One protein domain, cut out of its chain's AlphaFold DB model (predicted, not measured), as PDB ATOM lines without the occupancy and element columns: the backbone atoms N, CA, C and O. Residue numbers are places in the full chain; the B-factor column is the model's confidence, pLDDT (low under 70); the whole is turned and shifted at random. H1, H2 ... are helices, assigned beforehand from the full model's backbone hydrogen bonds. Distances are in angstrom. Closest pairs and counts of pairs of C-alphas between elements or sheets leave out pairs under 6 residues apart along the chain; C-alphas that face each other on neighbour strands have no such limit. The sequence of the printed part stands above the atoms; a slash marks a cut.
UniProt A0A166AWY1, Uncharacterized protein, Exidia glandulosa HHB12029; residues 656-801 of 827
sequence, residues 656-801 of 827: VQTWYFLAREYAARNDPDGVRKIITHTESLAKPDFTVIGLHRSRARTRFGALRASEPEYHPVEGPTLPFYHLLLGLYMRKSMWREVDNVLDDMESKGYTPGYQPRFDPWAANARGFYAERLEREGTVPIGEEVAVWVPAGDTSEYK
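AT A GLANCE: This is residues 656 to 801 of the 827 residues of an uncharacterized protein of Exidia glandulosa HHB12029 (UniProt A0A166AWY1). Two helical hairpins, H1 with H2 and H4 with H5, pack together with H4 in the middle; H1 and H2 are on one side of it and H5 on another. H6 begins against H4 and H5 and runs outward as an arm, while long loops with the short H3 lie at another part of the body, and a tail after H6 ends in the small H7. The printed part has 146 residues with seven named helices, H1 to H7 in chain order, and no named strand; the class is all helix. It is compact, with a radius of gyration of the C-alphas of 16.7 A, and spans 48 by 36 by 31 A.

HOW THE PARTS SIT: The longest helix, H6, residues 763 to 779, touches H4, residues 722 to 734, with residues 764 to 768 alone; the closest C-alphas, of His 726 and Trp 764, are 6.1 A apart. They run the same way at a shallow tilt of 33 degrees, only just short of steep. H6 only just touches H5, residues 738 to 750, with 3 pairs of C-alphas within 8 A and with residues 765 to 772 alone; the closest C-alphas, of Val 741 and Ala 768, are 7.1 A apart, and the tilt is steep at 49 degrees. H4 is the hub, touching four helices. It forms a hairpin with H5, at 16 degrees, the closest C-alphas being those of Leu 729 and Val 741, 5.7 A apart. H1, residues 656 to 668, H2, residues 672 to 684, and H4 form an up and down bundle, each helix running against the one before it. The closest C-alphas of the hairpin H1 and H2 are those of Ala 663 and Val 675, 4.9 A; those of H1 and H4 are Tyr 660 and Phe 724, 6.5 A; those of H2 and H4 are Pro 672 and Leu 728, 6.2 A. H3, residues 697 to 703, is close to H4 but not clearly touching, the C-alphas of Arg 703 and Leu 722 being 7.0 A apart. H7, residues 797 to 801, touches no helix. Every O i to N i+4 pair is within hydrogen-bond range in H1, H2, H4, H5, H6 and H7; in H3 it is 1 of 3, beside 2 of 4 O i to N i+3 pairs.

IN THESE COORDINATES: H6 is 24.0 A from first to last C-alpha, H4 and H2 18.4 A each, H1 and H5 18.3 A each, H3 10.7 A and H7 6.0 A. H1 begins at C-alpha 656, (0.873, -46.390, -31.946). H6 ends at C-alpha 779, (-36.283, -32.554, -31.564), and H7 at C-alpha 801, (-31.607, -47.280, -16.061).

THE WHOLE: The two C-alphas farthest apart, of Gly 694 and Gly 780, are 49.7 A apart. The printed part has no cut. The links H2 to H3, H3 to H4, H5 to H6 and H6 to H7 are long; H1 to H2 and H4 to H5 are tight. Residues 794 to 799, of which 797 to 799 belong to H7, stand free. The mean pLDDT of the printed part is 73.2, and it is under 70 at residues 687 to 719, residue 761 and residues 781 to 801.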
ATOM      1  N   VAL A 656       2.299 -46.776 -32.073       89.19
ATOM      2  CA  VAL A 656       0.873 -46.390 -31.946       89.19
ATOM      3  C   VAL A 656       0.438 -46.200 -30.485       89.19
ATOM      4  O   VAL A 656      -0.321 -45.293 -30.155       89.19
ATOM      5  N   GLN A 657       0.954 -47.027 -29.571       90.38
ATOM      6  CA  GLN A 657       0.658 -46.899 -28.142       90.38
ATOM      7  C   GLN A 657       1.191 -45.584 -27.546       90.38
ATOM      8  O   GLN A 657       0.559 -45.006 -26.665       90.38
ATOM      9  N   THR A 658       2.337 -45.111 -28.024       94.56
ATOM     10  CA  THR A 658       2.978 -43.868 -27.597       94.56
ATOM     11  C   THR A 658       2.123 -42.661 -28.004       94.56
ATOM     12  O   THR A 658       1.788 -41.828 -27.160       94.56
ATOM     13  N   TRP A 659       1.650 -42.644 -29.256       95.56
ATOM     14  CA  TRP A 659       0.693 -41.653 -29.764       95.56
ATOM     15  C   TRP A 659      -0.648 -41.680 -29.023       95.56
ATOM     16  O   TRP A 659      -1.206 -40.627 -28.720       95.56
ATOM     17  N   TYR A 660      -1.140 -42.867 -28.659       95.38
ATOM     18  CA  TYR A 660      -2.381 -43.012 -27.893       95.38
ATOM     19  C   TYR A 660      -2.295 -42.322 -26.530       95.38
ATOM     20  O   TYR A 660      -3.242 -41.658 -26.106       95.38
ATOM     21  N   PHE A 661      -1.162 -42.456 -25.832       95.62
ATOM     22  CA  PHE A 661      -0.982 -41.774 -24.555       95.62
ATOM     23  C   PHE A 661      -0.932 -40.259 -24.721       95.62
ATOM     24  O   PHE A 661      -1.564 -39.573 -23.928       95.62
ATOM     25  N   LEU A 662      -0.294 -39.734 -25.770       96.62
ATOM     26  CA  LEU A 662      -0.352 -38.299 -26.051       96.62
ATOM     27  C   LEU A 662      -1.792 -37.833 -26.339       96.62
ATOM     28  O   LEU A 662      -2.242 -36.847 -25.758       96.62
ATOM     29  N   ALA A 663      -2.542 -38.565 -27.170       96.56
ATOM     30  CA  ALA A 663      -3.946 -38.261 -27.455       96.56
ATOM     31  C   ALA A 663      -4.799 -38.271 -26.182       96.56
ATOM     32  O   ALA A 663      -5.649 -37.404 -25.981       96.56
ATOM     33  N   ARG A 664      -4.541 -39.209 -25.267       96.31
ATOM     34  CA  ARG A 664      -5.210 -39.252 -23.965       96.31
ATOM     35  C   ARG A 664      -4.942 -37.997 -23.129       96.31
ATOM     36  O   ARG A 664      -5.857 -37.551 -22.442       96.31
ATOM     37  N   GLU A 665      -3.745 -37.423 -23.182       96.19
ATOM     38  CA  GLU A 665      -3.419 -36.191 -22.448       96.19
ATOM     39  C   GLU A 665      -4.121 -34.957 -23.041       96.19
ATOM     40  O   GLU A 665      -4.657 -34.139 -22.291       96.19
ATOM     41  N   TYR A 666      -4.225 -34.855 -24.372       97.06
ATOM     42  CA  TYR A 666      -5.073 -33.844 -25.025       97.06
ATOM     43  C   TYR A 666      -6.551 -34.017 -24.646       97.06
ATOM     44  O   TYR A 666      -7.229 -33.057 -24.267       97.06
ATOM     45  N   ALA A 667      -7.033 -35.262 -24.630       96.06
ATOM     46  CA  ALA A 667      -8.388 -35.577 -24.198       96.06
ATOM     47  C   ALA A 667      -8.644 -35.211 -22.727       96.06
ATOM     48  O   ALA A 667      -9.699 -34.670 -22.396       96.06
ATOM     49  N   ALA A 668      -7.687 -35.458 -21.831       95.00
ATOM     50  CA  ALA A 668      -7.803 -35.093 -20.419       95.00
ATOM     51  C   ALA A 668      -7.971 -33.576 -20.215       95.00
ATOM     52  O   ALA A 668      -8.579 -33.154 -19.233       95.00
ATOM     53  N   ARG A 669      -7.494 -32.765 -21.165       95.62
ATOM     54  CA  ARG A 669      -7.617 -31.299 -21.181       95.62
ATOM     55  C   ARG A 669      -8.773 -30.776 -22.026       95.62
ATOM     56  O   ARG A 669      -8.882 -29.572 -22.230       95.62
ATOM     57  N   ASN A 670      -9.658 -31.662 -22.477       96.19
ATOM     58  CA  ASN A 670     -10.825 -31.310 -23.278       96.19
ATOM     59  C   ASN A 670     -10.469 -30.653 -24.633       96.19
ATOM     60  O   ASN A 670     -11.209 -29.789 -25.109       96.19
ATOM     61  N   ASP A 671      -9.360 -31.069 -25.255       97.19
ATOM     62  CA  ASP A 671      -8.889 -30.596 -26.566       97.19
ATOM     63  C   ASP A 671      -9.129 -31.664 -27.658       97.19
ATOM     64  O   ASP A 671      -8.286 -32.543 -27.865       97.19
ATOM     65  N   PRO A 672     -10.298 -31.655 -28.330       96.56
ATOM     66  CA  PRO A 672     -10.606 -32.613 -29.388       96.56
ATOM     67  C   PRO A 672      -9.783 -32.385 -30.659       96.56
ATOM     68  O   PRO A 672      -9.501 -33.355 -31.362       96.56
ATOM     69  N   ASP A 673      -9.349 -31.153 -30.934       96.81
ATOM     70  CA  ASP A 673      -8.575 -30.831 -32.134       96.81
ATOM     71  C   ASP A 673      -7.179 -31.446 -32.052       96.81
ATOM     72  O   ASP A 673      -6.695 -32.037 -33.018       96.81
ATOM     73  N   GLY A 674      -6.552 -31.389 -30.872       96.44
ATOM     74  CA  GLY A 674      -5.302 -32.094 -30.595       96.44
ATOM     75  C   GLY A 674      -5.425 -33.608 -30.791       96.44
ATOM     76  O   GLY A 674      -4.565 -34.224 -31.422       96.44
ATOM     77  N   VAL A 675      -6.523 -34.216 -30.324       96.75
ATOM     78  CA  VAL A 675      -6.790 -35.652 -30.526       96.75
ATOM     79  C   VAL A 675      -6.992 -35.982 -32.004       96.75
ATOM     80  O   VAL A 675      -6.384 -36.934 -32.492       96.75
ATOM     81  N   ARG A 676      -7.793 -35.191 -32.730       96.00
ATOM     82  CA  ARG A 676      -8.036 -35.367 -34.169       96.00
ATOM     83  C   ARG A 676      -6.734 -35.274 -34.968       96.00
ATOM     84  O   ARG A 676      -6.472 -36.160 -35.771       96.00
ATOM     85  N   LYS A 677      -5.874 -34.287 -34.687       96.12
ATOM     86  CA  LYS A 677      -4.551 -34.159 -35.331       96.12
ATOM     87  C   LYS A 677      -3.678 -35.395 -35.124       96.12
ATOM     88  O   LYS A 677      -3.023 -35.839 -36.061       96.12
ATOM     89  N   ILE A 678      -3.676 -35.963 -33.915       95.62
ATOM     90  CA  ILE A 678      -2.918 -37.189 -33.632       95.62
ATOM     91  C   ILE A 678      -3.496 -38.376 -34.404       95.62
ATOM     92  O   ILE A 678      -2.721 -39.150 -34.955       95.62
ATOM     93  N   ILE A 679      -4.825 -38.503 -34.477       94.31
ATOM     94  CA  ILE A 679      -5.489 -39.549 -35.267       94.31
ATOM     95  C   ILE A 679      -5.056 -39.449 -36.729       94.31
ATOM     96  O   ILE A 679      -4.455 -40.394 -37.231       94.31
ATOM     97  N   THR A 680      -5.238 -38.287 -37.358       93.50
ATOM     98  CA  THR A 680      -4.833 -38.045 -38.751       93.50
ATOM     99  C   THR A 680      -3.347 -38.331 -38.973       93.50
ATOM    100  O   THR A 680      -2.976 -38.962 -39.958       93.50
ATOM    101  N   HIS A 681      -2.478 -37.942 -38.035       92.44
ATOM    102  CA  HIS A 681      -1.056 -38.263 -38.126       92.44
ATOM    103  C   HIS A 681      -0.797 -39.776 -38.070       92.44
ATOM    104  O   HIS A 681      -0.102 -40.311 -38.930       92.44
ATOM    105  N   THR A 682      -1.390 -40.496 -37.115       91.44
ATOM    106  CA  THR A 682      -1.234 -41.959 -37.028       91.44
ATOM    107  C   THR A 682      -1.831 -42.696 -38.224       91.44
ATOM    108  O   THR A 682      -1.341 -43.762 -38.575       91.44
ATOM    109  N   GLU A 683      -2.849 -42.130 -38.873       88.44
ATOM    110  CA  GLU A 683      -3.394 -42.640 -40.135       88.44
ATOM    111  C   GLU A 683      -2.404 -42.446 -41.276       88.44
ATOM    112  O   GLU A 683      -2.170 -43.380 -42.031       88.44
ATOM    113  N   SER A 684      -1.751 -41.284 -41.362       88.69
ATOM    114  CA  SER A 684      -0.739 -41.031 -42.396       88.69
ATOM    115  C   SER A 684       0.512 -41.911 -42.262       88.69
ATOM    116  O   SER A 684       1.182 -42.189 -43.251       88.69
ATOM    117  N   LEU A 685       0.825 -42.378 -41.047       84.88
ATOM    118  CA  LEU A 685       1.929 -43.316 -40.806       84.88
ATOM    119  C   LEU A 685       1.599 -44.748 -41.253       84.88
ATOM    120  O   LEU A 685       2.503 -45.573 -41.410       84.88
ATOM    121  N   ALA A 686       0.318 -45.053 -41.443       80.62
ATOM    122  CA  ALA A 686      -0.175 -46.371 -41.789       80.62
ATOM    123  C   ALA A 686       0.117 -46.648 -43.280       80.62
ATOM    124  O   ALA A 686      -0.700 -46.364 -44.150       80.62
ATOM    125  N   LYS A 687       1.316 -47.164 -43.597       65.81
ATOM    126  CA  LYS A 687       1.699 -47.478 -44.987       65.81
ATOM    127  C   LYS A 687       0.781 -48.559 -45.590       65.81
ATOM    128  O   LYS A 687       0.582 -49.584 -44.932       65.81
ATOM    129  N   PRO A 688       0.293 -48.394 -46.835       57.44
ATOM    130  CA  PRO A 688      -0.580 -49.371 -47.494       57.44
ATOM    131  C   PRO A 688       0.120 -50.681 -47.931       57.44
ATOM    132  O   PRO A 688      -0.558 -51.670 -48.182       57.44
ATOM    133  N   ASP A 689       1.457 -50.741 -47.957       43.03
ATOM    134  CA  ASP A 689       2.189 -51.728 -48.781       43.03
ATOM    135  C   ASP A 689       2.524 -53.104 -48.161       43.03
ATOM    136  O   ASP A 689       3.203 -53.909 -48.798       43.03
ATOM    137  N   PHE A 690       2.097 -53.443 -46.939       45.41
ATOM    138  CA  PHE A 690       2.465 -54.740 -46.336       45.41
ATOM    139  C   PHE A 690       1.378 -55.820 -46.477       45.41
ATOM    140  O   PHE A 690       0.537 -56.017 -45.596       45.41
ATOM    141  N   THR A 691       1.480 -56.618 -47.545       39.72
ATOM    142  CA  THR A 691       0.746 -57.877 -47.778       39.72
ATOM    143  C   THR A 691       1.195 -58.988 -46.815       39.72
ATOM    144  O   THR A 691       1.857 -59.958 -47.180       39.72
ATOM    145  N   VAL A 692       0.823 -58.901 -45.534       40.53
ATOM    146  CA  VAL A 692       1.008 -60.018 -44.584       40.53
ATOM    147  C   VAL A 692      -0.229 -60.917 -44.604       40.53
ATOM    148  O   VAL A 692      -1.176 -60.752 -43.828       40.53
ATOM    149  N   ILE A 693      -0.217 -61.893 -45.511       38.88
ATOM    150  CA  ILE A 693      -1.240 -62.935 -45.646       38.88
ATOM    151  C   ILE A 693      -1.023 -64.005 -44.553       38.88
ATOM    152  O   ILE A 693       0.033 -64.628 -44.472       38.88
ATOM    153  N   GLY A 694      -2.029 -64.254 -43.700       38.66
ATOM    154  CA  GLY A 694      -2.257 -65.614 -43.175       38.66
ATOM    155  C   GLY A 694      -2.464 -65.853 -41.668       38.66
ATOM    156  O   GLY A 694      -3.207 -66.769 -41.331       38.66
ATOM    157  N   LEU A 695      -1.898 -65.087 -40.722       37.88
ATOM    158  CA  LEU A 695      -1.798 -65.581 -39.317       37.88
ATOM    159  C   LEU A 695      -2.339 -64.676 -38.189       37.88
ATOM    160  O   LEU A 695      -2.234 -65.029 -37.009       37.88
ATOM    161  N   HIS A 696      -2.973 -63.536 -38.492       43.25
ATOM    162  CA  HIS A 696      -3.448 -62.589 -37.460       43.25
ATOM    163  C   HIS A 696      -4.955 -62.293 -37.413       43.25
ATOM    164  O   HIS A 696      -5.381 -61.489 -36.576       43.25
ATOM    165  N   ARG A 697      -5.791 -63.027 -38.166       45.19
ATOM    166  CA  ARG A 697      -7.263 -62.852 -38.163       45.19
ATOM    167  C   ARG A 697      -7.896 -62.895 -36.757       45.19
ATOM    168  O   ARG A 697      -8.820 -62.137 -36.475       45.19
ATOM    169  N   SER A 698      -7.378 -63.705 -35.828       45.84
ATOM    170  CA  SER A 698      -7.935 -63.813 -34.463       45.84
ATOM    171  C   SER A 698      -7.530 -62.668 -33.518       45.84
ATOM    172  O   SER A 698      -8.277 -62.343 -32.596       45.84
ATOM    173  N   ARG A 699      -6.354 -62.048 -33.712       45.53
ATOM    174  CA  ARG A 699      -5.875 -60.938 -32.861       45.53
ATOM    175  C   ARG A 699      -6.368 -59.578 -33.347       45.53
ATOM    176  O   ARG A 699      -6.667 -58.735 -32.505       45.53
ATOM    177  N   ALA A 700      -6.516 -59.389 -34.657       48.75
ATOM    178  CA  ALA A 700      -7.079 -58.162 -35.214       48.75
ATOM    179  C   ALA A 700      -8.510 -57.918 -34.692       48.75
ATOM    180  O   ALA A 700      -8.797 -56.851 -34.157       48.75
ATOM    181  N   ARG A 701      -9.354 -58.961 -34.662       50.50
ATOM    182  CA  ARG A 701     -10.738 -58.887 -34.149       50.50
ATOM    183  C   ARG A 701     -10.893 -58.397 -32.703       50.50
ATOM    184  O   ARG A 701     -11.962 -57.926 -32.341       50.50
ATOM    185  N   THR A 702      -9.870 -58.532 -31.852       50.59
ATOM    186  CA  THR A 702      -9.942 -58.063 -30.449       50.59
ATOM    187  C   THR A 702      -9.381 -56.659 -30.245       50.59
ATOM    188  O   THR A 702      -9.698 -56.038 -29.235       50.59
ATOM    189  N   ARG A 703      -8.558 -56.149 -31.171       48.97
ATOM    190  CA  ARG A 703      -7.997 -54.788 -31.102       48.97
ATOM    191  C   ARG A 703      -8.747 -53.775 -31.966       48.97
ATOM    192  O   ARG A 703      -8.776 -52.607 -31.600       48.97
ATOM    193  N   PHE A 704      -9.362 -54.222 -33.057       49.78
ATOM    194  CA  PHE A 704     -10.007 -53.365 -34.054       49.78
ATOM    195  C   PHE A 704     -11.545 -53.476 -34.048       49.78
ATOM    196  O   PHE A 704     -12.204 -52.934 -34.922       49.78
ATOM    197  N   GLY A 705     -12.145 -54.166 -33.069       53.12
ATOM    198  CA  GLY A 705     -13.572 -54.509 -33.123       53.12
ATOM    199  C   GLY A 705     -13.864 -55.538 -34.224       53.12
ATOM    200  O   GLY A 705     -12.944 -56.131 -34.796       53.12
ATOM    201  N   ALA A 706     -15.140 -55.807 -34.511       52.69
ATOM    202  CA  ALA A 706     -15.452 -56.597 -35.698       52.69
ATOM    203  C   ALA A 706     -15.273 -55.731 -36.939       52.69
ATOM    204  O   ALA A 706     -16.123 -54.910 -37.271       52.69
ATOM    205  N   LEU A 707     -14.148 -55.941 -37.606       54.62
ATOM    206  CA  LEU A 707     -13.986 -55.595 -39.009       54.62
ATOM    207  C   LEU A 707     -15.006 -56.413 -39.816       54.62
ATOM    208  O   LEU A 707     -15.218 -57.598 -39.506       54.62
ATOM    209  N   ARG A 708     -15.664 -55.795 -40.809       53.62
ATOM    210  CA  ARG A 708     -16.602 -56.497 -41.701       53.62
ATOM    211  C   ARG A 708     -15.897 -57.715 -42.299       53.62
ATOM    212  O   ARG A 708     -14.851 -57.613 -42.922       53.62
ATOM    213  N   ALA A 709     -16.458 -58.898 -42.056       46.88
ATOM    214  CA  ALA A 709     -15.823 -60.171 -42.398       46.88
ATOM    215  C   ALA A 709     -15.821 -60.485 -43.907       46.88
ATOM    216  O   ALA A 709     -15.323 -61.544 -44.287       46.88
ATOM    217  N   SER A 710     -16.412 -59.619 -44.733       44.03
ATOM    218  CA  SER A 710     -16.698 -59.872 -46.146       44.03
ATOM    219  C   SER A 710     -15.585 -59.469 -47.109       44.03
ATOM    220  O   SER A 710     -15.650 -59.889 -48.256       44.03
ATOM    221  N   GLU A 711     -14.561 -58.725 -46.678       51.19
ATOM    222  CA  GLU A 711     -13.449 -58.343 -47.559       51.19
ATOM    223  C   GLU A 711     -12.191 -59.180 -47.255       51.19
ATOM    224  O   GLU A 711     -11.635 -59.090 -46.153       51.19
ATOM    225  N   PRO A 712     -11.747 -60.048 -48.189       49.59
ATOM    226  CA  PRO A 712     -10.629 -60.966 -47.968       49.59
ATOM    227  C   PRO A 712      -9.268 -60.283 -47.747       49.59
ATOM    228  O   PRO A 712      -8.358 -60.945 -47.239       49.59
ATOM    229  N   GLU A 713      -9.144 -58.995 -48.075       50.56
ATOM    230  CA  GLU A 713      -7.874 -58.263 -48.197       50.56
ATOM    231  C   GLU A 713      -7.610 -57.239 -47.085       50.56
ATOM    232  O   GLU A 713      -6.618 -56.519 -47.124       50.56
ATOM    233  N   TYR A 714      -8.441 -57.175 -46.038       49.00
ATOM    234  CA  TYR A 714      -8.218 -56.170 -44.999       49.00
ATOM    235  C   TYR A 714      -7.032 -56.539 -44.084       49.00
ATOM    236  O   TYR A 714      -7.130 -57.386 -43.182       49.00
ATOM    237  N   HIS A 715      -5.887 -55.901 -44.326       53.47
ATOM    238  CA  HIS A 715      -4.658 -56.052 -43.554       53.47
ATOM    239  C   HIS A 715      -4.716 -55.188 -42.279       53.47
ATOM    240  O   HIS A 715      -5.127 -54.032 -42.337       53.47
ATOM    241  N   PRO A 716      -4.333 -55.702 -41.092       50.69
ATOM    242  CA  PRO A 716      -4.260 -54.887 -39.883       50.69
ATOM    243  C   PRO A 716      -3.102 -53.889 -40.011       50.69
ATOM    244  O   PRO A 716      -1.965 -54.208 -39.669       50.69
ATOM    245  N   VAL A 717      -3.410 -52.702 -40.525       52.16
ATOM    246  CA  VAL A 717      -2.468 -51.595 -40.699       52.16
ATOM    247  C   VAL A 717      -2.048 -51.047 -39.330       52.16
ATOM    248  O   VAL A 717      -2.814 -51.092 -38.362       52.16
ATOM    249  N   GLU A 718      -0.841 -50.486 -39.233       61.25
ATOM    250  CA  GLU A 718      -0.349 -49.702 -38.085       61.25
ATOM    251  C   GLU A 718      -1.082 -48.348 -37.918       61.25
ATOM    252  O   GLU A 718      -0.493 -47.362 -37.489       61.25
ATOM    253  N   GLY A 719      -2.372 -48.286 -38.257       65.25
ATOM    254  CA  GLY A 719      -3.215 -47.101 -38.116       65.25
ATOM    255  C   GLY A 719      -3.755 -46.894 -36.694       65.25
ATOM    256  O   GLY A 719      -3.508 -47.707 -35.788       65.25
ATOM    257  N   PRO A 720      -4.519 -45.809 -36.465       71.25
ATOM    258  CA  PRO A 720      -5.157 -45.547 -35.183       71.25
ATOM    259  C   PRO A 720      -6.028 -46.731 -34.781       71.25
ATOM    260  O   PRO A 720      -6.924 -47.175 -35.493       71.25
ATOM    261  N   THR A 721      -5.769 -47.252 -33.590       82.44
ATOM    262  CA  THR A 721      -6.609 -48.305 -33.021       82.44
ATOM    263  C   THR A 721      -7.956 -47.732 -32.569       82.44
ATOM    264  O   THR A 721      -8.023 -46.575 -32.159       82.44
ATOM    265  N   LEU A 722      -8.997 -48.566 -32.506       86.25
ATOM    266  CA  LEU A 722     -10.331 -48.229 -31.977       86.25
ATOM    267  C   LEU A 722     -10.331 -47.337 -30.697       86.25
ATOM    268  O   LEU A 722     -11.114 -46.387 -30.634       86.25
ATOM    269  N   PRO A 723      -9.429 -47.535 -29.708       90.25
ATOM    270  CA  PRO A 723      -9.272 -46.627 -28.569       90.25
ATOM    271  C   PRO A 723      -9.073 -45.136 -28.885       90.25
ATOM    272  O   PRO A 723      -9.446 -44.309 -28.053       90.25
ATOM    273  N   PHE A 724      -8.483 -44.764 -30.026       92.25
ATOM    274  CA  PHE A 724      -8.315 -43.358 -30.410       92.25
ATOM    275  C   PHE A 724      -9.660 -42.707 -30.726       92.25
ATOM    276  O   PHE A 724      -9.995 -41.678 -30.139       92.25
ATOM    277  N   TYR A 725     -10.461 -43.343 -31.582       93.44
ATOM    278  CA  TYR A 725     -11.800 -42.859 -31.901       93.44
ATOM    279  C   TYR A 725     -12.683 -42.808 -30.653       93.44
ATOM    280  O   TYR A 725     -13.437 -41.860 -30.476       93.44
ATOM    281  N   HIS A 726     -12.528 -43.744 -29.709       92.62
ATOM    282  CA  HIS A 726     -13.250 -43.689 -28.427       92.62
ATOM    283  C   HIS A 726     -12.886 -42.488 -27.564       92.62
ATOM    284  O   HIS A 726     -13.763 -41.938 -26.896       92.62
ATOM    285  N   LEU A 727     -11.615 -42.073 -27.557       94.19
ATOM    286  CA  LEU A 727     -11.217 -40.842 -26.875       94.19
ATOM    287  C   LEU A 727     -11.916 -39.634 -27.507       94.19
ATOM    288  O   LEU A 727     -12.459 -38.807 -26.773       94.19
ATOM    289  N   LEU A 728     -11.945 -39.568 -28.841       95.62
ATOM    290  CA  LEU A 728     -12.541 -38.463 -29.588       95.62
ATOM    291  C   LEU A 728     -14.074 -38.421 -29.459       95.62
ATOM    292  O   LEU A 728     -14.622 -37.386 -29.085       95.62
ATOM    293  N   LEU A 729     -14.759 -39.553 -29.649       94.44
ATOM    294  CA  LEU A 729     -16.204 -39.696 -29.428       94.44
ATOM    295  C   LEU A 729     -16.578 -39.283 -28.003       94.44
ATOM    296  O   LEU A 729     -17.474 -38.467 -27.801       94.44
ATOM    297  N   GLY A 730     -15.843 -39.776 -27.000       93.50
ATOM    298  CA  GLY A 730     -16.078 -39.407 -25.608       93.50
ATOM    299  C   GLY A 730     -15.925 -37.903 -25.348       93.50
ATOM    300  O   GLY A 730     -16.647 -37.361 -24.511       93.50
ATOM    301  N   LEU A 731     -15.012 -37.213 -26.041       95.38
ATOM    302  CA  LEU A 731     -14.856 -35.755 -25.950       95.38
ATOM    303  C   LEU A 731     -16.020 -35.009 -26.592       95.38
ATOM    304  O   LEU A 731     -16.612 -34.150 -25.938       95.38
ATOM    305  N   TYR A 732     -16.364 -35.342 -27.836       96.12
ATOM    306  CA  TYR A 732     -17.452 -34.676 -28.548       96.12
ATOM    307  C   TYR A 732     -18.796 -34.887 -27.865       96.12
ATOM    308  O   TYR A 732     -19.543 -33.925 -27.700       96.12
ATOM    309  N   MET A 733     -19.062 -36.092 -27.351       92.88
ATOM    310  CA  MET A 733     -20.261 -36.361 -26.556       92.88
ATOM    311  C   MET A 733     -20.304 -35.509 -25.281       92.88
ATOM    312  O   MET A 733     -21.331 -34.901 -24.991       92.88
ATOM    313  N   ARG A 734     -19.192 -35.388 -24.537       91.94
ATOM    314  CA  ARG A 734     -19.136 -34.518 -23.343       91.94
ATOM    315  C   ARG A 734     -19.347 -33.040 -23.675       91.94
ATOM    316  O   ARG A 734     -19.931 -32.325 -22.867       91.94
ATOM    317  N   LYS A 735     -18.894 -32.587 -24.846       94.44
ATOM    318  CA  LYS A 735     -19.102 -31.219 -25.346       94.44
ATOM    319  C   LYS A 735     -20.441 -31.014 -26.064       94.44
ATOM    320  O   LYS A 735     -20.711 -29.904 -26.503       94.44
ATOM    321  N   SER A 736     -21.279 -32.048 -26.187       94.00
ATOM    322  CA  SER A 736     -22.525 -32.009 -26.972       94.00
ATOM    323  C   SER A 736     -22.325 -31.613 -28.448       94.00
ATOM    324  O   SER A 736     -23.197 -30.998 -29.058       94.00
ATOM    325  N   MET A 737     -21.181 -31.970 -29.039       94.69
ATOM    326  CA  MET A 737     -20.843 -31.714 -30.446       94.69
ATOM    327  C   MET A 737     -21.306 -32.876 -31.337       94.69
ATOM    328  O   MET A 737     -20.495 -33.599 -31.903       94.69
ATOM    329  N   TRP A 738     -22.618 -33.089 -31.431       90.56
ATOM    330  CA  TRP A 738     -23.201 -34.291 -32.050       90.56
ATOM    331  C   TRP A 738     -22.879 -34.453 -33.534       90.56
ATOM    332  O   TRP A 738     -22.546 -35.550 -33.954       90.56
ATOM    333  N   ARG A 739     -22.833 -33.356 -34.294       93.00
ATOM    334  CA  ARG A 739     -22.402 -33.404 -35.697       93.00
ATOM    335  C   ARG A 739     -20.991 -33.982 -35.854       93.00
ATOM    336  O   ARG A 739     -20.725 -34.728 -36.782       93.00
ATOM    337  N   GLU A 740     -20.089 -33.663 -34.927       95.69
ATOM    338  CA  GLU A 740     -18.739 -34.233 -34.944       95.69
ATOM    339  C   GLU A 740     -18.702 -35.682 -34.456       95.69
ATOM    340  O   GLU A 740     -17.812 -36.432 -34.848       95.69
ATOM    341  N   VAL A 741     -19.649 -36.088 -33.607       94.00
ATOM    342  CA  VAL A 741     -19.836 -37.500 -33.247       94.00
ATOM    343  C   VAL A 741     -20.206 -38.296 -34.498       94.00
ATOM    344  O   VAL A 741     -19.553 -39.304 -34.754       94.00
ATOM    345  N   ASP A 742     -21.165 -37.816 -35.291       91.44
ATOM    346  CA  ASP A 742     -21.588 -38.468 -36.537       91.44
ATOM    347  C   ASP A 742     -20.438 -38.534 -37.543       91.44
ATOM    348  O   ASP A 742     -20.092 -39.620 -37.991       91.44
ATOM    349  N   ASN A 743     -19.728 -37.420 -37.763       94.56
ATOM    350  CA  ASN A 743     -18.547 -37.397 -38.632       94.56
ATOM    351  C   ASN A 743     -17.496 -38.451 -38.231       94.56
ATOM    352  O   ASN A 743     -16.849 -39.044 -39.087       94.56
ATOM    353  N   VAL A 744     -17.282 -38.667 -36.926       94.12
ATOM    354  CA  VAL A 744     -16.328 -39.675 -36.440       94.12
ATOM    355  C   VAL A 744     -16.866 -41.093 -36.627       94.12
ATOM    356  O   VAL A 744     -16.082 -41.990 -36.927       94.12
ATOM    357  N   LEU A 745     -18.170 -41.319 -36.450       92.81
ATOM    358  CA  LEU A 745     -18.789 -42.619 -36.721       92.81
ATOM    359  C   LEU A 745     -18.717 -42.968 -38.213       92.81
ATOM    360  O   LEU A 745     -18.306 -44.078 -38.542       92.81
ATOM    361  N   ASP A 746     -19.013 -42.009 -39.087       92.81
ATOM    362  CA  ASP A 746     -18.913 -42.159 -40.540       92.81
ATOM    363  C   ASP A 746     -17.463 -42.425 -40.971       92.81
ATOM    364  O   ASP A 746     -17.200 -43.331 -41.761       92.81
ATOM    365  N   ASP A 747     -16.495 -41.702 -40.395       90.44
ATOM    366  CA  ASP A 747     -15.068 -41.934 -40.638       90.44
ATOM    367  C   ASP A 747     -14.641 -43.347 -40.201       90.44
ATOM    368  O   ASP A 747     -13.991 -44.070 -40.958       90.44
ATOM    369  N   MET A 748     -15.076 -43.796 -39.019       89.56
ATOM    370  CA  MET A 748     -14.851 -45.169 -38.558       89.56
ATOM    371  C   MET A 748     -15.453 -46.200 -39.529       89.56
ATOM    372  O   MET A 748     -14.797 -47.187 -39.862       89.56
ATOM    373  N   GLU A 749     -16.681 -45.987 -39.999       89.25
ATOM    374  CA  GLU A 749     -17.362 -46.892 -40.933       89.25
ATOM    375  C   GLU A 749     -16.693 -46.941 -42.302       89.25
ATOM    376  O   GLU A 749     -16.490 -48.032 -42.837       89.25
ATOM    377  N   SER A 750     -16.279 -45.788 -42.835       87.38
ATOM    378  CA  SER A 750     -15.543 -45.704 -44.101       87.38
ATOM    379  C   SER A 750     -14.205 -46.447 -44.040       87.38
ATOM    380  O   SER A 750     -13.763 -47.028 -45.028       87.38
ATOM    381  N   LYS A 751     -13.599 -46.525 -42.850       84.19
ATOM    382  CA  LYS A 751     -12.380 -47.296 -42.570       84.19
ATOM    383  C   LYS A 751     -12.655 -48.765 -42.232       84.19
ATOM    384  O   LYS A 751     -11.744 -49.476 -41.825       84.19
ATOM    385  N   GLY A 752     -13.887 -49.249 -42.387       83.50
ATOM    386  CA  GLY A 752     -14.247 -50.656 -42.191       83.50
ATOM    387  C   GLY A 752     -14.429 -51.078 -40.729       83.50
ATOM    388  O   GLY A 752     -14.624 -52.270 -40.448       83.50
ATOM    389  N   TYR A 753     -14.404 -50.132 -39.784       82.56
ATOM    390  CA  TYR A 753     -14.846 -50.398 -38.420       82.56
ATOM    391  C   TYR A 753     -16.367 -50.548 -38.401       82.56
ATOM    392  O   TYR A 753     -17.085 -49.930 -39.178       82.56
ATOM    393  N   THR A 754     -16.875 -51.362 -37.476       84.50
ATOM    394  CA  THR A 754     -18.318 -51.447 -37.217       84.50
ATOM    395  C   THR A 754     -18.584 -50.849 -35.830       84.50
ATOM    396  O   THR A 754     -18.514 -51.593 -34.838       84.50
ATOM    397  N   PRO A 755     -18.809 -49.521 -35.713       82.00
ATOM    398  CA  PRO A 755     -18.972 -48.866 -34.421       82.00
ATOM    399  C   PRO A 755     -20.119 -49.505 -33.630       82.00
ATOM    400  O   PRO A 755     -21.191 -49.790 -34.162       82.00
ATOM    401  N   GLY A 756     -19.888 -49.787 -32.350       79.50
ATOM    402  CA  GLY A 756     -20.894 -50.380 -31.463       79.50
ATOM    403  C   GLY A 756     -21.147 -51.885 -31.648       79.50
ATOM    404  O   GLY A 756     -21.931 -52.451 -30.888       79.50
ATOM    405  N   TYR A 757     -20.457 -52.579 -32.565       80.56
ATOM    406  CA  TYR A 757     -20.654 -54.024 -32.786       80.56
ATOM    407  C   TYR A 757     -20.391 -54.877 -31.532       80.56
ATOM    408  O   TYR A 757     -21.043 -55.892 -31.291       80.56
ATOM    409  N   GLN A 758     -19.431 -54.464 -30.702       78.50
ATOM    410  CA  GLN A 758     -19.193 -55.059 -29.391       78.50
ATOM    411  C   GLN A 758     -19.376 -53.992 -28.310       78.50
ATOM    412  O   GLN A 758     -18.382 -53.404 -27.888       78.50
ATOM    413  N   PRO A 759     -20.596 -53.791 -27.774       73.44
ATOM    414  CA  PRO A 759     -20.875 -52.747 -26.778       73.44
ATOM    415  C   PRO A 759     -19.966 -52.810 -25.543       73.44
ATOM    416  O   PRO A 759     -19.677 -51.805 -24.903       73.44
ATOM    417  N   ARG A 760     -19.462 -54.008 -25.213       72.00
ATOM    418  CA  ARG A 760     -18.496 -54.216 -24.127       72.00
ATOM    419  C   ARG A 760     -17.145 -53.535 -24.376       72.00
ATOM    420  O   ARG A 760     -16.494 -53.128 -23.417       72.00
ATOM    421  N   PHE A 761     -16.697 -53.506 -25.624       68.69
ATOM    422  CA  PHE A 761     -15.410 -52.937 -26.024       68.69
ATOM    423  C   PHE A 761     -15.566 -51.561 -26.669       68.69
ATOM    424  O   PHE A 761     -14.600 -50.813 -26.679       68.69
ATOM    425  N   ASP A 762     -16.770 -51.228 -27.131       77.06
ATOM    426  CA  ASP A 762     -17.140 -49.965 -27.757       77.06
ATOM    427  C   ASP A 762     -18.408 -49.361 -27.124       77.06
ATOM    428  O   ASP A 762     -19.466 -49.285 -27.755       77.06
ATOM    429  N   PRO A 763     -18.337 -48.967 -25.840       80.38
ATOM    430  CA  PRO A 763     -19.484 -48.381 -25.166       80.38
ATOM    431  C   PRO A 763     -19.801 -46.985 -25.708       80.38
ATOM    432  O   PRO A 763     -20.956 -46.580 -25.690       80.38
ATOM    433  N   TRP A 764     -18.802 -46.240 -26.189       84.25
ATOM    434  CA  TRP A 764     -19.005 -44.864 -26.637       84.25
ATOM    435  C   TRP A 764     -19.711 -44.793 -27.983       84.25
ATOM    436  O   TRP A 764     -20.660 -44.025 -28.077       84.25
ATOM    437  N   ALA A 765     -19.346 -45.606 -28.978       83.69
ATOM    438  CA  ALA A 765     -20.081 -45.595 -30.241       83.69
ATOM    439  C   ALA A 765     -21.489 -46.189 -30.091       83.69
ATOM    440  O   ALA A 765     -22.442 -45.666 -30.666       83.69
ATOM    441  N   ALA A 766     -21.649 -47.230 -29.262       82.31
ATOM    442  CA  ALA A 766     -22.971 -47.770 -28.941       82.31
ATOM    443  C   ALA A 766     -23.867 -46.710 -28.273       82.31
ATOM    444  O   ALA A 766     -25.025 -46.537 -28.652       82.31
ATOM    445  N   ASN A 767     -23.313 -45.953 -27.321       84.31
ATOM    446  CA  ASN A 767     -24.033 -44.871 -26.658       84.31
ATOM    447  C   ASN A 767     -24.288 -43.688 -27.596       84.31
ATOM    448  O   ASN A 767     -25.368 -43.118 -27.534       84.31
ATOM    449  N   ALA A 768     -23.331 -43.317 -28.449       84.69
ATOM    450  CA  ALA A 768     -23.457 -42.209 -29.393       84.69
ATOM    451  C   ALA A 768     -24.700 -42.365 -30.272       84.69
ATOM    452  O   ALA A 768     -25.539 -41.469 -30.295       84.69
ATOM    453  N   ARG A 769     -24.880 -43.541 -30.884       78.56
ATOM    454  CA  ARG A 769     -26.066 -43.839 -31.699       78.56
ATOM    455  C   ARG A 769     -27.361 -43.834 -30.884       78.56
ATOM    456  O   ARG A 769     -28.372 -43.320 -31.347       78.56
ATOM    457  N   GLY A 770     -27.331 -44.364 -29.658       80.56
ATOM    458  CA  GLY A 770     -28.496 -44.362 -28.765       80.56
ATOM    459  C   GLY A 770     -28.923 -42.957 -28.323       80.56
ATOM    460  O   GLY A 770     -30.104 -42.629 -28.378       80.56
ATOM    461  N   PHE A 771     -27.967 -42.112 -27.927       78.69
ATOM    462  CA  PHE A 771     -28.224 -40.721 -27.539       78.69
ATOM    463  C   PHE A 771     -28.665 -39.863 -28.724       78.69
ATOM    464  O   PHE A 771     -29.517 -38.994 -28.555       78.69
ATOM    465  N   TYR A 772     -28.107 -40.107 -29.910       70.69
ATOM    466  CA  TYR A 772     -28.506 -39.413 -31.127       70.69
ATOM    467  C   TYR A 772     -29.953 -39.739 -31.517       70.69
ATOM    468  O   TYR A 772     -30.741 -38.825 -31.744       70.69
ATOM    469  N   ALA A 773     -30.338 -41.020 -31.476       74.69
ATOM    470  CA  ALA A 773     -31.718 -41.445 -31.713       74.69
ATOM    471  C   ALA A 773     -32.703 -40.788 -30.728       74.69
ATOM    472  O   ALA A 773     -33.696 -40.199 -31.147       74.69
ATOM    473  N   GLU A 774     -32.391 -40.793 -29.426       78.62
ATOM    474  CA  GLU A 774     -33.235 -40.146 -28.410       78.62
ATOM    475  C   GLU A 774     -33.322 -38.619 -28.605       78.62
ATOM    476  O   GLU A 774     -34.350 -37.999 -28.322       78.62
ATOM    477  N   ARG A 775     -32.249 -37.985 -29.089       77.06
ATOM    478  CA  ARG A 775     -32.241 -36.552 -29.395       77.06
ATOM    479  C   ARG A 775     -33.133 -36.230 -30.593       77.06
ATOM    480  O   ARG A 775     -33.954 -35.327 -30.464       77.06
ATOM    481  N   LEU A 776     -32.998 -36.950 -31.708       73.75
ATOM    482  CA  LEU A 776     -33.847 -36.752 -32.890       73.75
ATOM    483  C   LEU A 776     -35.331 -36.925 -32.540       73.75
ATOM    484  O   LEU A 776     -36.170 -36.137 -32.976       73.75
ATOM    485  N   GLU A 777     -35.651 -37.896 -31.677       76.00
ATOM    486  CA  GLU A 777     -37.002 -38.079 -31.134       76.00
ATOM    487  C   GLU A 777     -37.489 -36.861 -30.336       76.00
ATOM    488  O   GLU A 777     -38.638 -36.445 -30.487       76.00
ATOM    489  N   ARG A 778     -36.634 -36.257 -29.500       75.81
ATOM    490  CA  ARG A 778     -36.985 -35.046 -28.733       75.81
ATOM    491  C   ARG A 778     -37.101 -33.798 -29.598       75.81
ATOM    492  O   ARG A 778     -37.909 -32.931 -29.282       75.81
ATOM    493  N   GLU A 779     -36.291 -33.693 -30.642       78.25
ATOM    494  CA  GLU A 779     -36.283 -32.554 -31.564       78.25
ATOM    495  C   GLU A 779     -37.407 -32.638 -32.610       78.25
ATOM    496  O   GLU A 779     -37.619 -31.682 -33.350       78.25
ATOM    497  N   GLY A 780     -38.169 -33.741 -32.645       76.62
ATOM    498  CA  GLY A 780     -39.280 -33.931 -33.582       76.62
ATOM    499  C   GLY A 780     -38.825 -34.077 -35.035       76.62
ATOM    500  O   GLY A 780     -39.627 -33.912 -35.950       76.62
ATOM    501  N   THR A 781     -37.542 -34.368 -35.246       64.25
ATOM    502  CA  THR A 781     -36.891 -34.468 -36.559       64.25
ATOM    503  C   THR A 781     -36.779 -35.904 -37.060       64.25
ATOM    504  O   THR A 781     -36.221 -36.126 -38.132       64.25
ATOM    505  N   VAL A 782     -37.323 -36.888 -36.331       51.78
ATOM    506  CA  VAL A 782     -37.408 -38.267 -36.830       51.78
ATOM    507  C   VAL A 782     -38.346 -38.283 -38.041       51.78
ATOM    508  O   VAL A 782     -39.521 -37.930 -37.888       51.78
ATOM    509  N   PRO A 783     -37.880 -38.686 -39.236       47.47
ATOM    510  CA  PRO A 783     -38.773 -38.886 -40.362       47.47
ATOM    511  C   PRO A 783     -39.804 -39.949 -39.970       47.47
ATOM    512  O   PRO A 783     -39.462 -41.072 -39.599       47.47
ATOM    513  N   ILE A 784     -41.080 -39.565 -39.995       40.50
ATOM    514  CA  ILE A 784     -42.213 -40.437 -39.679       40.50
ATOM    515  C   ILE A 784     -42.220 -41.568 -40.722       40.50
ATOM    516  O   ILE A 784     -42.726 -41.384 -41.826       40.50
ATOM    517  N   GLY A 785     -41.607 -42.713 -40.401       43.69
ATOM    518  CA  GLY A 785     -41.537 -43.869 -41.302       43.69
ATOM    519  C   GLY A 785     -40.437 -44.902 -41.022       43.69
ATOM    520  O   GLY A 785     -40.621 -46.055 -41.403       43.69
ATOM    521  N   GLU A 786     -39.338 -44.557 -40.338       38.84
ATOM    522  CA  GLU A 786     -38.249 -45.512 -40.047       38.84
ATOM    523  C   GLU A 786     -38.234 -45.958 -38.574       38.84
ATOM    524  O   GLU A 786     -38.050 -45.157 -37.657       38.84
ATOM    525  N   GLU A 787     -38.418 -47.262 -38.324       40.03
ATOM    526  CA  GLU A 787     -38.223 -47.858 -36.995       40.03
ATOM    527  C   GLU A 787     -36.727 -47.863 -36.628       40.03
ATOM    528  O   GLU A 787     -35.957 -48.713 -37.079       40.03
ATOM    529  N   VAL A 788     -36.303 -46.947 -35.755       39.31
ATOM    530  CA  VAL A 788     -34.940 -46.948 -35.202       39.31
ATOM    531  C   VAL A 788     -34.842 -47.986 -34.077       39.31
ATOM    532  O   VAL A 788     -35.270 -47.771 -32.943       39.31
ATOM    533  N   ALA A 789     -34.268 -49.152 -34.378       39.72
ATOM    534  CA  ALA A 789     -34.051 -50.210 -33.395       39.72
ATOM    535  C   ALA A 789     -32.876 -49.878 -32.450       39.72
ATOM    536  O   ALA A 789     -31.708 -50.086 -32.781       39.72
ATOM    537  N   VAL A 790     -33.175 -49.410 -31.234       39.75
ATOM    538  CA  VAL A 790     -32.164 -49.197 -30.182       39.75
ATOM    539  C   VAL A 790     -31.759 -50.536 -29.551       39.75
ATOM    540  O   VAL A 790     -32.552 -51.200 -28.881       39.75
ATOM    541  N   TRP A 791     -30.501 -50.937 -29.744       38.00
ATOM    542  CA  TRP A 791     -29.935 -52.159 -29.165       38.00
ATOM    543  C   TRP A 791     -29.547 -51.957 -27.693       38.00
ATOM    544  O   TRP A 791     -28.609 -51.227 -27.378       38.00
ATOM    545  N   VAL A 792     -30.228 -52.653 -26.777       43.88
ATOM    546  CA  VAL A 792     -29.848 -52.720 -25.354       43.88
ATOM    547  C   VAL A 792     -29.157 -54.067 -25.090       43.88
ATOM    548  O   VAL A 792     -29.747 -55.107 -25.395       43.88
ATOM    549  N   PRO A 793     -27.932 -54.106 -24.525       39.78
ATOM    550  CA  PRO A 793     -27.238 -55.364 -24.256       39.78
ATOM    551  C   PRO A 793     -28.032 -56.250 -23.284       39.78
ATOM    552  O   PRO A 793     -28.547 -55.766 -22.276       39.78
ATOM    553  N   ALA A 794     -28.081 -57.559 -23.542       40.47
ATOM    554  CA  ALA A 794     -28.690 -58.528 -22.632       40.47
ATOM    555  C   ALA A 794     -27.881 -58.625 -21.317       40.47
ATOM    556  O   ALA A 794     -26.807 -59.225 -21.265       40.47
ATOM    557  N   GLY A 795     -28.392 -57.993 -20.260       49.28
ATOM    558  CA  GLY A 795     -27.820 -57.914 -18.913       49.28
ATOM    559  C   GLY A 795     -28.714 -57.067 -18.002       49.28
ATOM    560  O   GLY A 795     -29.710 -56.517 -18.471       49.28
ATOM    561  N   ASP A 796     -28.399 -56.978 -16.706       43.97
ATOM    562  CA  ASP A 796     -29.222 -56.266 -15.717       43.97
ATOM    563  C   ASP A 796     -29.403 -54.779 -16.084       43.97
ATOM    564  O   ASP A 796     -28.577 -53.912 -15.799       43.97
ATOM    565  N   THR A 797     -30.521 -54.489 -16.753       47.56
ATOM    566  CA  THR A 797     -30.876 -53.144 -17.222       47.56
ATOM    567  C   THR A 797     -31.153 -52.168 -16.078       47.56
ATOM    568  O   THR A 797     -31.323 -50.977 -16.335       47.56
ATOM    569  N   SER A 798     -31.217 -52.630 -14.824       47.97
ATOM    570  CA  SER A 798     -31.572 -51.789 -13.686       47.97
ATOM    571  C   SER A 798     -30.469 -50.795 -13.312       47.97
ATOM    572  O   SER A 798     -30.797 -49.643 -13.035       47.97
ATOM    573  N   GLU A 799     -29.187 -51.169 -13.386       46.69
ATOM    574  CA  GLU A 799     -28.053 -50.262 -13.128       46.69
ATOM    575  C   GLU A 799     -27.909 -49.217 -14.245       46.69
ATOM    576  O   GLU A 799     -27.720 -48.028 -13.980       46.69
ATOM    577  N   TYR A 800     -28.105 -49.642 -15.497       45.75
ATOM    578  CA  TYR A 800     -28.097 -48.764 -16.668       45.75
ATOM    579  C   TYR A 800     -29.231 -47.727 -16.608       45.75
ATOM    580  O   TYR A 800     -29.007 -46.532 -16.791       45.75
ATOM    581  N   LYS A 801     -30.446 -48.163 -16.254       48.81
ATOM    582  CA  LYS A 801     -31.607 -47.280 -16.061       48.81
ATOM    583  C   LYS A 801     -31.418 -46.319 -14.884       48.81
ATOM    584  O   LYS A 801     -31.782 -45.152 -15.008       48.81
TER     585      LYS A 801